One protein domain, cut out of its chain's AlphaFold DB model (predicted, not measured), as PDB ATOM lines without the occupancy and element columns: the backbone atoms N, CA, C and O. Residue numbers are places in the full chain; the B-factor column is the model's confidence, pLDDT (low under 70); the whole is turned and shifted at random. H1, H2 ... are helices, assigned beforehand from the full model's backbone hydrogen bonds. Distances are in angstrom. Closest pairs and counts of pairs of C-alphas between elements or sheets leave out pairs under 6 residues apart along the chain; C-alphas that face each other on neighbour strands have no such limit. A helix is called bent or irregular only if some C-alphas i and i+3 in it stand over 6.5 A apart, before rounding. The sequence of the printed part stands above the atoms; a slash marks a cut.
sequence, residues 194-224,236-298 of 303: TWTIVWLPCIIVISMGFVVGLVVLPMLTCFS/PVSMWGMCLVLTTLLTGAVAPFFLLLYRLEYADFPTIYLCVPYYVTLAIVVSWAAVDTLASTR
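What this domain is: This is residues 194 to 224 and 236 to 298 of the 303 residues of an uncharacterized protein of Saprolegnia diclina (strain VS20) (UniProt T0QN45). Three long helices, H2, H3 and H5, lie side by side in a flat row one helix thick, with H3 in the middle and its neighbours running opposite ways to it. The short helices H1 and H4 lie toward one end of the row, and at the other end residues 289 to 298 of H5 stick out. The printed part has 94 residues, with five named helices in the order H1, H2, H3, H4, H5 and no named strand: the class is all helix. It is loose, with a radius of gyration of the C-alphas of 16.5 A, and spans 51 by 31 by 14 A.

How they stand to each other: Start with H1, residues 195 to 198, and H2, residues 200 to 224, which meet only through their link. H3, residues 236 to 265, was assigned as one helix by its hydrogen bonds but is bent: C-alphas 253 and 256 are 6.8 A apart. Its arms H3a, residues 236 to 253, and H3b, residues 256 to 265, stand at a shallow tilt of 34 degrees, only just short of steep. H1 touches H3b, the closest C-alphas being those of Trp 195 and Glu 265, 6.4 A apart. H2 touches H3a with residues 210 to 218 alone, opposite ways at a shallow tilt of 12 degrees; the closest C-alphas, of Leu 214 and Thr 247, are 6.8 A apart. H4, residues 271 to 274, touches H3b, with the C-alphas of Pro 256 and Leu 274 closest at 5.0 A. H5, residues 276 to 298, touches H3a with residues 277 to 285 alone, opposite ways at a shallow tilt of 31 degrees; look at the closest C-alphas, of Gly 252 and Tyr 278, 5.0 A apart. H2 and H5 are apart. Every O i to N i+4 pair is within hydrogen-bond range in H3a, H3b and H5, and 19 of 21 are in H2; H1 and H4 are too short for such a pair.

Where its parts are: Find C-alpha 195 at (-2.889, -0.218, 4.136), where H1 begins; it is 5.0 A long. H2 runs 34.4 A from C-alpha 200 at (-9.548, 4.943, 2.679), with a kink of 27 degrees near residue 218. H3a measures 26.0 A, H3b 14.3 A and H4 5.6 A. H5 runs 32.8 A to C-alpha 298 at (-23.940, -5.026, -42.194).

The domain as a whole: The C-alphas of Thr 194 and Arg 298, the two farthest apart, are 54.5 A apart. Residues 225 to 235 are not printed, and C-alphas 224 and 236 stand 14.4 A apart across this cut. The links H1 to H2, H3 to H4 and H4 to H5 are tight. The mean pLDDT of the printed part is 88.8, and no printed residue is under 70.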
ATOM      1  N   THR A 194      -2.737   0.116   9.032       97.12
ATOM      2  CA  THR A 194      -2.912  -0.836   7.920       97.12
ATOM      3  C   THR A 194      -3.041  -0.113   6.579       97.12
ATOM      4  O   THR A 194      -3.454   1.052   6.522       97.12
ATOM      5  N   TRP A 195      -2.741  -0.801   5.474       96.81
ATOM      6  CA  TRP A 195      -2.889  -0.218   4.136       96.81
ATOM      7  C   TRP A 195      -4.338   0.174   3.844       96.81
ATOM      8  O   TRP A 195      -4.584   1.181   3.185       96.81
ATOM      9  N   THR A 196      -5.309  -0.540   4.415       95.62
ATOM     10  CA  THR A 196      -6.739  -0.206   4.294       95.62
ATOM     11  C   THR A 196      -7.046   1.223   4.750       95.62
ATOM     12  O   THR A 196      -7.802   1.928   4.081       95.62
ATOM     13  N   ILE A 197      -6.430   1.688   5.843       96.38
ATOM     14  CA  ILE A 197      -6.627   3.056   6.351       96.38
ATOM     15  C   ILE A 197      -5.961   4.079   5.422       96.38
ATOM     16  O   ILE A 197      -6.554   5.113   5.121       96.38
ATOM     17  N   VAL A 198      -4.757   3.779   4.924       97.00
ATOM     18  CA  VAL A 198      -4.021   4.641   3.978       97.00
ATOM     19  C   VAL A 198      -4.813   4.850   2.681       97.00
ATOM     20  O   VAL A 198      -4.864   5.958   2.148       97.00
ATOM     21  N   TRP A 199      -5.479   3.800   2.198       95.81
ATOM     22  CA  TRP A 199      -6.261   3.810   0.961       95.81
ATOM     23  C   TRP A 199      -7.726   4.250   1.140       95.81
ATOM     24  O   TRP A 199      -8.445   4.379   0.144       95.81
ATOM     25  N   LEU A 200      -8.168   4.548   2.368       95.31
ATOM     26  CA  LEU A 200      -9.548   4.943   2.679       95.31
ATOM     27  C   LEU A 200     -10.065   6.121   1.825       95.31
ATOM     28  O   LEU A 200     -11.171   5.998   1.291       95.31
ATOM     29  N   PRO A 201      -9.313   7.223   1.605       95.19
ATOM     30  CA  PRO A 201      -9.796   8.315   0.755       95.19
ATOM     31  C   PRO A 201     -10.082   7.858  -0.683       95.19
ATOM     32  O   PRO A 201     -11.064   8.286  -1.287       95.19
ATOM     33  N   CYS A 202      -9.272   6.938  -1.214       93.38
ATOM     34  CA  CYS A 202      -9.471   6.372  -2.545       93.38
ATOM     35  C   CYS A 202     -10.727   5.503  -2.605       93.38
ATOM     36  O   CYS A 202     -11.523   5.640  -3.528       93.38
ATOM     37  N   ILE A 203     -10.944   4.660  -1.588       94.44
ATOM     38  CA  ILE A 203     -12.143   3.816  -1.469       94.44
ATOM     39  C   ILE A 203     -13.409   4.683  -1.439       94.44
ATOM     40  O   ILE A 203     -14.405   4.346  -2.079       94.44
ATOM     41  N   ILE A 204     -13.375   5.832  -0.756       93.19
ATOM     42  CA  ILE A 204     -14.493   6.787  -0.736       93.19
ATOM     43  C   ILE A 204     -14.742   7.363  -2.138       93.19
ATOM     44  O   ILE A 204     -15.879   7.371  -2.604       93.19
ATOM     45  N   VAL A 205     -13.696   7.797  -2.847       92.19
ATOM     46  CA  VAL A 205     -13.836   8.345  -4.210       92.19
ATOM     47  C   VAL A 205     -14.345   7.284  -5.190       92.19
ATOM     48  O   VAL A 205     -15.251   7.564  -5.978       92.19
ATOM     49  N   ILE A 206     -13.803   6.066  -5.124       91.06
ATOM     50  CA  ILE A 206     -14.207   4.935  -5.964       91.06
ATOM     51  C   ILE A 206     -15.656   4.542  -5.673       91.06
ATOM     52  O   ILE A 206     -16.441   4.412  -6.607       91.06
ATOM     53  N   SER A 207     -16.039   4.396  -4.402       91.00
ATOM     54  CA  SER A 207     -17.409   4.021  -4.029       91.00
ATOM     55  C   SER A 207     -18.419   5.095  -4.432       91.00
ATOM     56  O   SER A 207     -19.460   4.767  -4.995       91.00
ATOM     57  N   MET A 208     -18.088   6.380  -4.267       90.50
ATOM     58  CA  MET A 208     -18.921   7.480  -4.757       90.50
ATOM     59  C   MET A 208     -19.066   7.435  -6.285       90.50
ATOM     60  O   MET A 208     -20.176   7.552  -6.801       90.50
ATOM     61  N   GLY A 209     -17.964   7.237  -7.014       87.75
ATOM     62  CA  GLY A 209     -17.982   7.083  -8.471       87.75
ATOM     63  C   GLY A 209     -18.807   5.879  -8.921       87.75
ATOM     64  O   GLY A 209     -19.557   5.978  -9.889       87.75
ATOM     65  N   PHE A 210     -18.730   4.775  -8.182       88.19
ATOM     66  CA  PHE A 210     -19.487   3.558  -8.442       88.19
ATOM     67  C   PHE A 210     -20.988   3.754  -8.222       88.19
ATOM     68  O   PHE A 210     -21.779   3.386  -9.084       88.19
ATOM     69  N   VAL A 211     -21.393   4.399  -7.124       89.06
ATOM     70  CA  VAL A 211     -22.802   4.722  -6.846       89.06
ATOM     71  C   VAL A 211     -23.368   5.663  -7.910       89.06
ATOM     72  O   VAL A 211     -24.447   5.416  -8.444       89.06
ATOM     73  N   VAL A 212     -22.628   6.716  -8.273       87.62
ATOM     74  CA  VAL A 212     -23.044   7.639  -9.339       87.62
ATOM     75  C   VAL A 212     -23.130   6.910 -10.684       87.62
ATOM     76  O   VAL A 212     -24.114   7.056 -11.404       87.62
ATOM     77  N   GLY A 213     -22.137   6.084 -11.011       83.19
ATOM     78  CA  GLY A 213     -22.105   5.324 -12.254       83.19
ATOM     79  C   GLY A 213     -23.242   4.312 -12.363       83.19
ATOM     80  O   GLY A 213     -23.929   4.286 -13.373       83.19
ATOM     81  N   LEU A 214     -23.483   3.505 -11.329       85.50
ATOM     82  CA  LEU A 214     -24.468   2.423 -11.389       85.50
ATOM     83  C   LEU A 214     -25.905   2.848 -11.129       85.50
ATOM     84  O   LEU A 214     -26.815   2.215 -11.651       85.50
ATOM     85  N   VAL A 215     -26.132   3.868 -10.307       85.88
ATOM     86  CA  VAL A 215     -27.498   4.262  -9.935       85.88
ATOM     87  C   VAL A 215     -27.933   5.471 -10.743       85.88
ATOM     88  O   VAL A 215     -28.997   5.462 -11.361       85.88
ATOM     89  N   VAL A 216     -27.105   6.515 -10.765       86.81
ATOM     90  CA  VAL A 216     -27.508   7.810 -11.319       86.81
ATOM     91  C   VAL A 216     -27.516   7.775 -12.843       86.81
ATOM     92  O   VAL A 216     -28.485   8.247 -13.432       86.81
ATOM     93  N   LEU A 217     -26.503   7.190 -13.497       84.12
ATOM     94  CA  LEU A 217     -26.483   7.144 -14.965       84.12
ATOM     95  C   LEU A 217     -27.653   6.336 -15.546       84.12
ATOM     96  O   LEU A 217     -28.342   6.895 -16.397       84.12
ATOM     97  N   PRO A 218     -27.969   5.107 -15.086       80.75
ATOM     98  CA  PRO A 218     -29.135   4.386 -15.588       80.75
ATOM     99  C   PRO A 218     -30.437   5.145 -15.349       80.75
ATOM    100  O   PRO A 218     -31.229   5.287 -16.276       80.75
ATOM    101  N   MET A 219     -30.628   5.726 -14.159       84.81
ATOM    102  CA  MET A 219     -31.807   6.550 -13.875       84.81
ATOM    103  C   MET A 219     -31.921   7.735 -14.836       84.81
ATOM    104  O   MET A 219     -32.972   7.930 -15.440       84.81
ATOM    105  N   LEU A 220     -30.840   8.494 -15.039       84.50
ATOM    106  CA  LEU A 220     -30.821   9.613 -15.983       84.50
ATOM    107  C   LEU A 220     -31.084   9.150 -17.417       84.50
ATOM    108  O   LEU A 220     -31.819   9.824 -18.137       84.50
ATOM    109  N   THR A 221     -30.548   7.996 -17.827       81.06
ATOM    110  CA  THR A 221     -30.856   7.438 -19.148       81.06
ATOM    111  C   THR A 221     -32.336   7.081 -19.265       81.06
ATOM    112  O   THR A 221     -32.963   7.511 -20.230       81.06
ATOM    113  N   CYS A 222     -32.933   6.429 -18.262       80.56
ATOM    114  CA  CYS A 222     -34.363   6.118 -18.230       80.56
ATOM    115  C   CYS A 222     -35.223   7.384 -18.335       80.56
ATOM    116  O   CYS A 222     -36.111   7.451 -19.181       80.56
ATOM    117  N   PHE A 223     -34.921   8.414 -17.537       83.69
ATOM    118  CA  PHE A 223     -35.637   9.691 -17.585       83.69
ATOM    119  C   PHE A 223     -35.471  10.405 -18.931       83.69
ATOM    120  O   PHE A 223     -36.443  10.925 -19.476       83.69
ATOM    121  N   SER A 224     -34.260  10.407 -19.499       83.19
ATOM    122  CA  SER A 224     -33.992  11.047 -20.792       83.19
ATOM    123  C   SER A 224     -34.738  10.376 -21.946       83.19
ATOM    124  O   SER A 224     -35.217  11.058 -22.851       83.19
ATOM    125  N   PRO A 236     -35.968  -2.839 -24.308       71.81
ATOM    126  CA  PRO A 236     -35.491  -3.109 -22.954       71.81
ATOM    127  C   PRO A 236     -34.119  -3.798 -22.965       71.81
ATOM    128  O   PRO A 236     -33.248  -3.483 -22.161       71.81
ATOM    129  N   VAL A 237     -33.891  -4.668 -23.954       73.31
ATOM    130  CA  VAL A 237     -32.634  -5.389 -24.192       73.31
ATOM    131  C   VAL A 237     -31.434  -4.446 -24.365       73.31
ATOM    132  O   VAL A 237     -30.383  -4.697 -23.779       73.31
ATOM    133  N   SER A 238     -31.582  -3.334 -25.094       77.00
ATOM    134  CA  SER A 238     -30.505  -2.351 -25.278       77.00
ATOM    135  C   SER A 238     -30.127  -1.651 -23.969       77.00
ATOM    136  O   SER A 238     -28.950  -1.387 -23.732       77.00
ATOM    137  N   MET A 239     -31.107  -1.371 -23.106       77.81
ATOM    138  CA  MET A 239     -30.877  -0.724 -21.812       77.81
ATOM    139  C   MET A 239     -30.138  -1.655 -20.841       77.81
ATOM    140  O   MET A 239     -29.154  -1.251 -20.220       77.81
ATOM    141  N   TRP A 240     -30.565  -2.920 -20.756       78.12
ATOM    142  CA  TRP A 240     -29.875  -3.940 -19.959       78.12
ATOM    143  C   TRP A 240     -28.444  -4.173 -20.452       78.12
ATOM    144  O   TRP A 240     -27.532  -4.269 -19.633       78.12
ATOM    145  N   GLY A 241     -28.231  -4.180 -21.772       80.69
ATOM    146  CA  GLY A 241     -26.900  -4.281 -22.373       80.69
ATOM    147  C   GLY A 241     -25.961  -3.161 -21.920       80.69
ATOM    148  O   GLY A 241     -24.867  -3.440 -21.436       80.69
ATOM    149  N   MET A 242     -26.406  -1.902 -21.982       79.38
ATOM    150  CA  MET A 242     -25.599  -0.759 -21.535       79.38
ATOM    151  C   MET A 242     -25.282  -0.809 -20.039       79.38
ATOM    152  O   MET A 242     -24.155  -0.522 -19.640       79.38
ATOM    153  N   CYS A 243     -26.249  -1.212 -19.210       81.38
ATOM    154  CA  CYS A 243     -26.034  -1.370 -17.773       81.38
ATOM    155  C   CYS A 243     -24.988  -2.456 -17.475       81.38
ATOM    156  O   CYS A 243     -24.076  -2.223 -16.689       81.38
ATOM    157  N   LEU A 244     -25.063  -3.608 -18.153       82.88
ATOM    158  CA  LEU A 244     -24.083  -4.691 -18.015       82.88
ATOM    159  C   LEU A 244     -22.681  -4.285 -18.487       82.88
ATOM    160  O   LEU A 244     -21.686  -4.632 -17.852       82.88
ATOM    161  N   VAL A 245     -22.580  -3.534 -19.585       84.69
ATOM    162  CA  VAL A 245     -21.293  -3.004 -20.057       84.69
ATOM    163  C   VAL A 245     -20.718  -2.033 -19.027       84.69
ATOM    164  O   VAL A 245     -19.546  -2.137 -18.669       84.69
ATOM    165  N   LEU A 246     -21.547  -1.137 -18.485       85.06
ATOM    166  CA  LEU A 246     -21.133  -0.170 -17.475       85.06
ATOM    167  C   LEU A 246     -20.688  -0.852 -16.173       85.06
ATOM    168  O   LEU A 246     -19.628  -0.521 -15.647       85.06
ATOM    169  N   THR A 247     -21.434  -1.838 -15.668       84.00
ATOM    170  CA  THR A 247     -21.042  -2.595 -14.467       84.00
ATOM    171  C   THR A 247     -19.746  -3.368 -14.685       84.00
ATOM    172  O   THR A 247     -18.887  -3.365 -13.803       84.00
ATOM    173  N   THR A 248     -19.560  -3.974 -15.859       86.62
ATOM    174  CA  THR A 248     -18.331  -4.704 -16.211       86.62
ATOM    175  C   THR A 248     -17.129  -3.765 -16.289       86.62
ATOM    176  O   THR A 248     -16.056  -4.087 -15.775       86.62
ATOM    177  N   LEU A 249     -17.316  -2.575 -16.869       87.62
ATOM    178  CA  LEU A 249     -16.309  -1.516 -16.926       87.62
ATOM    179  C   LEU A 249     -15.904  -1.040 -15.532       87.62
ATOM    180  O   LEU A 249     -14.716  -1.004 -15.212       87.62
ATOM    181  N   LEU A 250     -16.886  -0.713 -14.689       88.12
ATOM    182  CA  LEU A 250     -16.633  -0.252 -13.326       88.12
ATOM    183  C   LEU A 250     -15.946  -1.337 -12.493       88.12
ATOM    184  O   LEU A 250     -14.969  -1.056 -11.804       88.12
ATOM    185  N   THR A 251     -16.409  -2.582 -12.593       88.75
ATOM    186  CA  THR A 251     -15.818  -3.711 -11.861       88.75
ATOM    187  C   THR A 251     -14.379  -3.959 -12.306       88.75
ATOM    188  O   THR A 251     -13.494  -4.079 -11.465       88.75
ATOM    189  N   GLY A 252     -14.114  -3.959 -13.614       89.88
ATOM    190  CA  GLY A 252     -12.766  -4.126 -14.158       89.88
ATOM    191  C   GLY A 252     -11.800  -3.008 -13.798       89.88
ATOM    192  O   GLY A 252     -10.622  -3.266 -13.568       89.88
ATOM    193  N   ALA A 253     -12.287  -1.768 -13.718       88.00
ATOM    194  CA  ALA A 253     -11.478  -0.624 -13.309       88.00
ATOM    195  C   ALA A 253     -11.113  -0.671 -11.816       88.00
ATOM    196  O   ALA A 253     -10.034  -0.236 -11.423       88.00
ATOM    197  N   VAL A 254     -12.006  -1.208 -10.981       92.12
ATOM    198  CA  VAL A 254     -11.863  -1.217  -9.520       92.12
ATOM    199  C   VAL A 254     -11.204  -2.501  -8.997       92.12
ATOM    200  O   VAL A 254     -10.546  -2.482  -7.959       92.12
ATOM    201  N   ALA A 255     -11.310  -3.622  -9.706       94.25
ATOM    202  CA  ALA A 255     -10.733  -4.895  -9.273       94.25
ATOM    203  C   ALA A 255      -9.199  -4.864  -9.052       94.25
ATOM    204  O   ALA A 255      -8.766  -5.346  -8.001       94.25
ATOM    205  N   PRO A 256      -8.365  -4.262  -9.932       93.81
ATOM    206  CA  PRO A 256      -6.918  -4.152  -9.710       93.81
ATOM    207  C   PRO A 256      -6.562  -3.451  -8.399       93.81
ATOM    208  O   PRO A 256      -5.590  -3.813  -7.742       93.81
ATOM    209  N   PHE A 257      -7.370  -2.469  -7.998       93.12
ATOM    210  CA  PHE A 257      -7.181  -1.725  -6.760       93.12
ATOM    211  C   PHE A 257      -7.371  -2.616  -5.528       93.12
ATOM    212  O   PHE A 257      -6.535  -2.618  -4.628       93.12
ATOM    213  N   PHE A 258      -8.442  -3.412  -5.496       94.50
ATOM    214  CA  PHE A 258      -8.679  -4.335  -4.385       94.50
ATOM    215  C   PHE A 258      -7.664  -5.477  -4.352       94.50
ATOM    216  O   PHE A 258      -7.248  -5.873  -3.267       94.50
ATOM    217  N   LEU A 259      -7.215  -5.968  -5.511       96.12
ATOM    218  CA  LEU A 259      -6.128  -6.946  -5.566       96.12
ATOM    219  C   LEU A 259      -4.806  -6.352  -5.068       96.12
ATOM    220  O   LEU A 259      -4.073  -7.032  -4.355       96.12
ATOM    221  N   LEU A 260      -4.517  -5.086  -5.386       95.50
ATOM    222  CA  LEU A 260      -3.341  -4.387  -4.871       95.50
ATOM    223  C   LEU A 260      -3.415  -4.250  -3.348       95.50
ATOM    224  O   LEU A 260      -2.443  -4.557  -2.666       95.50
ATOM    225  N   LEU A 261      -4.570  -3.844  -2.812       95.44
ATOM    226  CA  LEU A 261      -4.793  -3.755  -1.369       95.44
ATOM    227  C   LEU A 261      -4.628  -5.123  -0.690       95.44
ATOM    228  O   LEU A 261      -3.945  -5.232   0.323       95.44
ATOM    229  N   TYR A 262      -5.231  -6.164  -1.270       96.69
ATOM    230  CA  TYR A 262      -5.143  -7.528  -0.760       96.69
ATOM    231  C   TYR A 262      -3.697  -8.024  -0.742       96.69
ATOM    232  O   TYR A 262      -3.265  -8.630   0.236       96.69
ATOM    233  N   ARG A 263      -2.927  -7.700  -1.785       96.06
ATOM    234  CA  ARG A 263      -1.507  -8.030  -1.848       96.06
ATOM    235  C   ARG A 263      -0.689  -7.303  -0.783       96.06
ATOM    236  O   ARG A 263       0.137  -7.912  -0.123       96.06
ATOM    237  N   LEU A 264      -0.912  -5.997  -0.629       94.50
ATOM    238  CA  LEU A 264      -0.157  -5.169   0.315       94.50
ATOM    239  C   LEU A 264      -0.376  -5.574   1.779       94.50
ATOM    240  O   LEU A 264       0.496  -5.314   2.604       94.50
ATOM    241  N   GLU A 265      -1.527  -6.169   2.105       95.31
ATOM    242  CA  GLU A 265      -1.911  -6.479   3.487       95.31
ATOM    243  C   GLU A 265      -1.861  -7.980   3.825       95.31
ATOM    244  O   GLU A 265      -1.500  -8.327   4.947       95.31
ATOM    245  N   TYR A 266      -2.223  -8.874   2.897       95.31
ATOM    246  CA  TYR A 266      -2.547 -10.265   3.246       95.31
ATOM    247  C   TYR A 266      -1.795 -11.347   2.468       95.31
ATOM    248  O   TYR A 266      -1.641 -12.445   3.003       95.31
ATOM    249  N   ALA A 267      -1.387 -11.111   1.216       95.56
ATOM    250  CA  ALA A 267      -0.899 -12.195   0.361       95.56
ATOM    251  C   ALA A 267       0.199 -11.781  -0.623       95.56
ATOM    252  O   ALA A 267       0.057 -10.814  -1.367       95.56
ATOM    253  N   ASP A 268       1.225 -12.622  -0.743       94.38
ATOM    254  CA  ASP A 268       2.249 -12.499  -1.777       94.38
ATOM    255  C   ASP A 268       1.887 -13.359  -2.992       94.38
ATOM    256  O   ASP A 268       1.910 -14.589  -2.954       94.38
ATOM    257  N   PHE A 269       1.550 -12.706  -4.101       96.31
ATOM    258  CA  PHE A 269       1.347 -13.346  -5.401       96.31
ATOM    259  C   PHE A 269       2.015 -12.507  -6.503       96.31
ATOM    260  O   PHE A 269       2.272 -11.330  -6.271       96.31
ATOM    261  N   PRO A 270       2.315 -13.048  -7.698       96.56
ATOM    262  CA  PRO A 270       2.932 -12.288  -8.799       96.56
ATOM    263  C   PRO A 270       2.167 -11.008  -9.173       96.56
ATOM    264  O   PRO A 270       0.937 -11.018  -9.236       96.56
ATOM    265  N   THR A 271       2.857  -9.881  -9.415       96.25
ATOM    266  CA  THR A 271       2.171  -8.594  -9.700       96.25
ATOM    267  C   THR A 271       1.369  -8.621 -10.982       96.25
ATOM    268  O   THR A 271       0.364  -7.918 -11.062       96.25
ATOM    269  N   ILE A 272       1.717  -9.482 -11.937       95.88
ATOM    270  CA  ILE A 272       0.963  -9.629 -13.185       95.88
ATOM    271  C   ILE A 272      -0.533  -9.931 -12.966       95.88
ATOM    272  O   ILE A 272      -1.377  -9.482 -13.744       95.88
ATOM    273  N   TYR A 273      -0.901 -10.617 -11.874       96.69
ATOM    274  CA  TYR A 273      -2.303 -10.912 -11.558       96.69
ATOM    275  C   TYR A 273      -3.125  -9.660 -11.221       96.69
ATOM    276  O   TYR A 273      -4.344  -9.677 -11.388       96.69
ATOM    277  N   LEU A 274      -2.482  -8.555 -10.825       96.19
ATOM    278  CA  LEU A 274      -3.147  -7.264 -10.617       96.19
ATOM    279  C   LEU A 274      -3.768  -6.736 -11.919       96.19
ATOM    280  O   LEU A 274      -4.804  -6.074 -11.889       96.19
ATOM    281  N   CYS A 275      -3.158  -7.042 -13.068       95.38
ATOM    282  CA  CYS A 275      -3.590  -6.546 -14.372       95.38
ATOM    283  C   CYS A 275      -4.676  -7.409 -15.026       95.38
ATOM    284  O   CYS A 275      -5.350  -6.944 -15.942       95.38
ATOM    285  N   VAL A 276      -4.869  -8.652 -14.574       95.38
ATOM    286  CA  VAL A 276      -5.775  -9.608 -15.230       95.38
ATOM    287  C   VAL A 276      -7.220  -9.096 -15.304       95.38
ATOM    288  O   VAL A 276      -7.755  -9.069 -16.414       95.38
ATOM    289  N   PRO A 277      -7.862  -8.619 -14.214       94.25
ATOM    290  CA  PRO A 277      -9.230  -8.101 -14.300       94.25
ATOM    291  C   PRO A 277      -9.352  -6.919 -15.263       94.25
ATOM    292  O   PRO A 277     -10.325  -6.810 -16.005       94.25
ATOM    293  N   TYR A 278      -8.331  -6.063 -15.286       92.44
ATOM    294  CA  TYR A 278      -8.280  -4.908 -16.169       92.44
ATOM    295  C   TYR A 278      -8.226  -5.323 -17.646       92.44
ATOM    296  O   TYR A 278      -9.017  -4.837 -18.454       92.44
ATOM    297  N   TYR A 279      -7.346  -6.266 -18.003       93.94
ATOM    298  CA  TYR A 279      -7.221  -6.754 -19.379       93.94
ATOM    299  C   TYR A 279      -8.427  -7.563 -19.841       93.94
ATOM    300  O   TYR A 279      -8.829  -7.431 -20.995       93.94
ATOM    301  N   VAL A 280      -9.042  -8.348 -18.953       93.81
ATOM    302  CA  VAL A 280     -10.289  -9.060 -19.256       93.81
ATOM    303  C   VAL A 280     -11.400  -8.063 -19.579       93.81
ATOM    304  O   VAL A 280     -12.055  -8.191 -20.612       93.81
ATOM    305  N   THR A 281     -11.576  -7.021 -18.763       91.19
ATOM    306  CA  THR A 281     -12.578  -5.981 -19.031       91.19
ATOM    307  C   THR A 281     -12.284  -5.216 -20.318       91.19
ATOM    308  O   THR A 281     -13.199  -4.992 -21.109       91.19
ATOM    309  N   LEU A 282     -11.023  -4.866 -20.582       89.62
ATOM    310  CA  LEU A 282     -10.626  -4.215 -21.832       89.62
ATOM    311  C   LEU A 282     -10.937  -5.103 -23.047       89.62
ATOM    312  O   LEU A 282     -11.512  -4.621 -24.020       89.62
ATOM    313  N   ALA A 283     -10.632  -6.401 -22.977       90.75
ATOM    314  CA  ALA A 283     -10.930  -7.352 -24.043       90.75
ATOM    315  C   ALA A 283     -12.440  -7.484 -24.298       90.75
ATOM    316  O   ALA A 283     -12.860  -7.497 -25.455       90.75
ATOM    317  N   ILE A 284     -13.263  -7.527 -23.242       89.19
ATOM    318  CA  ILE A 284     -14.730  -7.557 -23.358       89.19
ATOM    319  C   ILE A 284     -15.240  -6.296 -24.063       89.19
ATOM    320  O   ILE A 284     -16.037  -6.395 -24.992       89.19
ATOM    321  N   VAL A 285     -14.755  -5.118 -23.667       85.31
ATOM    322  CA  VAL A 285     -15.181  -3.826 -24.231       85.31
ATOM    323  C   VAL A 285     -14.787  -3.702 -25.698       85.31
ATOM    324  O   VAL A 285     -15.610  -3.311 -26.523       85.31
ATOM    325  N   VAL A 286     -13.551  -4.075 -26.042       85.50
ATOM    326  CA  VAL A 286     -13.070  -4.067 -27.430       85.50
ATOM    327  C   VAL A 286     -13.858  -5.060 -28.281       85.50
ATOM    328  O   VAL A 286     -14.272  -4.718 -29.384       85.50
ATOM    329  N   SER A 287     -14.120  -6.263 -27.762       86.69
ATOM    330  CA  SER A 287     -14.917  -7.273 -28.470       86.69
ATOM    331  C   SER A 287     -16.346  -6.790 -28.704       86.69
ATOM    332  O   SER A 287     -16.872  -6.936 -29.803       86.69
ATOM    333  N   TRP A 288     -16.964  -6.167 -27.698       85.25
ATOM    334  CA  TRP A 288     -18.302  -5.592 -27.816       85.25
ATOM    335  C   TRP A 288     -18.349  -4.471 -28.863       85.25
ATOM    336  O   TRP A 288     -19.192  -4.513 -29.756       85.25
ATOM    337  N   ALA A 289     -17.400  -3.531 -28.828       81.81
ATOM    338  CA  ALA A 289     -17.303  -2.458 -29.817       81.81
ATOM    339  C   ALA A 289     -17.045  -2.992 -31.240       81.81
ATOM    340  O   ALA A 289     -17.596  -2.484 -32.216       81.81
ATOM    341  N   ALA A 290     -16.236  -4.046 -31.380       83.31
ATOM    342  CA  ALA A 290     -15.995  -4.702 -32.662       83.31
ATOM    343  C   ALA A 290     -17.261  -5.382 -33.214       83.31
ATOM    344  O   ALA A 290     -17.544  -5.291 -34.408       83.31
ATOM    345  N   VAL A 291     -18.050  -6.034 -32.356       86.44
ATOM    346  CA  VAL A 291     -19.329  -6.643 -32.753       86.44
ATOM    347  C   VAL A 291     -20.344  -5.574 -33.157       86.44
ATOM    348  O   VAL A 291     -21.016  -5.739 -34.172       86.44
ATOM    349  N   ASP A 292     -20.432  -4.474 -32.408       81.69
ATOM    350  CA  ASP A 292     -21.354  -3.370 -32.697       81.69
ATOM    351  C   ASP A 292     -21.020  -2.675 -34.027       81.69
ATOM    352  O   ASP A 292     -21.878  -2.505 -34.895       81.69
ATOM    353  N   THR A 293     -19.737  -2.384 -34.258       79.25
ATOM    354  CA  THR A 293     -19.273  -1.815 -35.535       79.25
ATOM    355  C   THR A 293     -19.515  -2.765 -36.712       79.25
ATOM    356  O   THR A 293     -19.967  -2.329 -37.775       79.25
ATOM    357  N   LEU A 294     -19.306  -4.075 -36.537       82.81
ATOM    358  CA  LEU A 294     -19.612  -5.072 -37.568       82.81
ATOM    359  C   LEU A 294     -21.122  -5.173 -37.846       82.81
ATOM    360  O   LEU A 294     -21.529  -5.288 -39.002       82.81
ATOM    361  N   ALA A 295     -21.958  -5.105 -36.810       83.25
ATOM    362  CA  ALA A 295     -23.411  -5.125 -36.959       83.25
ATOM    363  C   ALA A 295     -23.919  -3.887 -37.717       83.25
ATOM    364  O   ALA A 295     -24.743  -4.026 -38.622       83.25
ATOM    365  N   SER A 296     -23.374  -2.707 -37.404       78.19
ATOM    366  CA  SER A 296     -23.696  -1.444 -38.077       78.19
ATOM    367  C   SER A 296     -23.348  -1.487 -39.571       78.19
ATOM    368  O   SER A 296     -24.209  -1.280 -40.423       78.19
ATOM    369  N   THR A 297     -22.124  -1.909 -39.913       79.38
ATOM    370  CA  THR A 297     -21.697  -2.010 -41.326       79.38
ATOM    371  C   THR A 297     -22.519  -3.008 -42.148       79.38
ATOM    372  O   THR A 297     -22.686  -2.824 -43.353       79.38
ATOM    373  N   ARG A 298     -23.057  -4.063 -41.519       81.62
ATOM    374  CA  ARG A 298     -23.940  -5.026 -42.194       81.62
ATOM    375  C   ARG A 298     -25.326  -4.447 -42.468       81.62
ATOM    376  O   ARG A 298     -25.909  -4.792 -43.491       81.62
TER     377      ARG A 298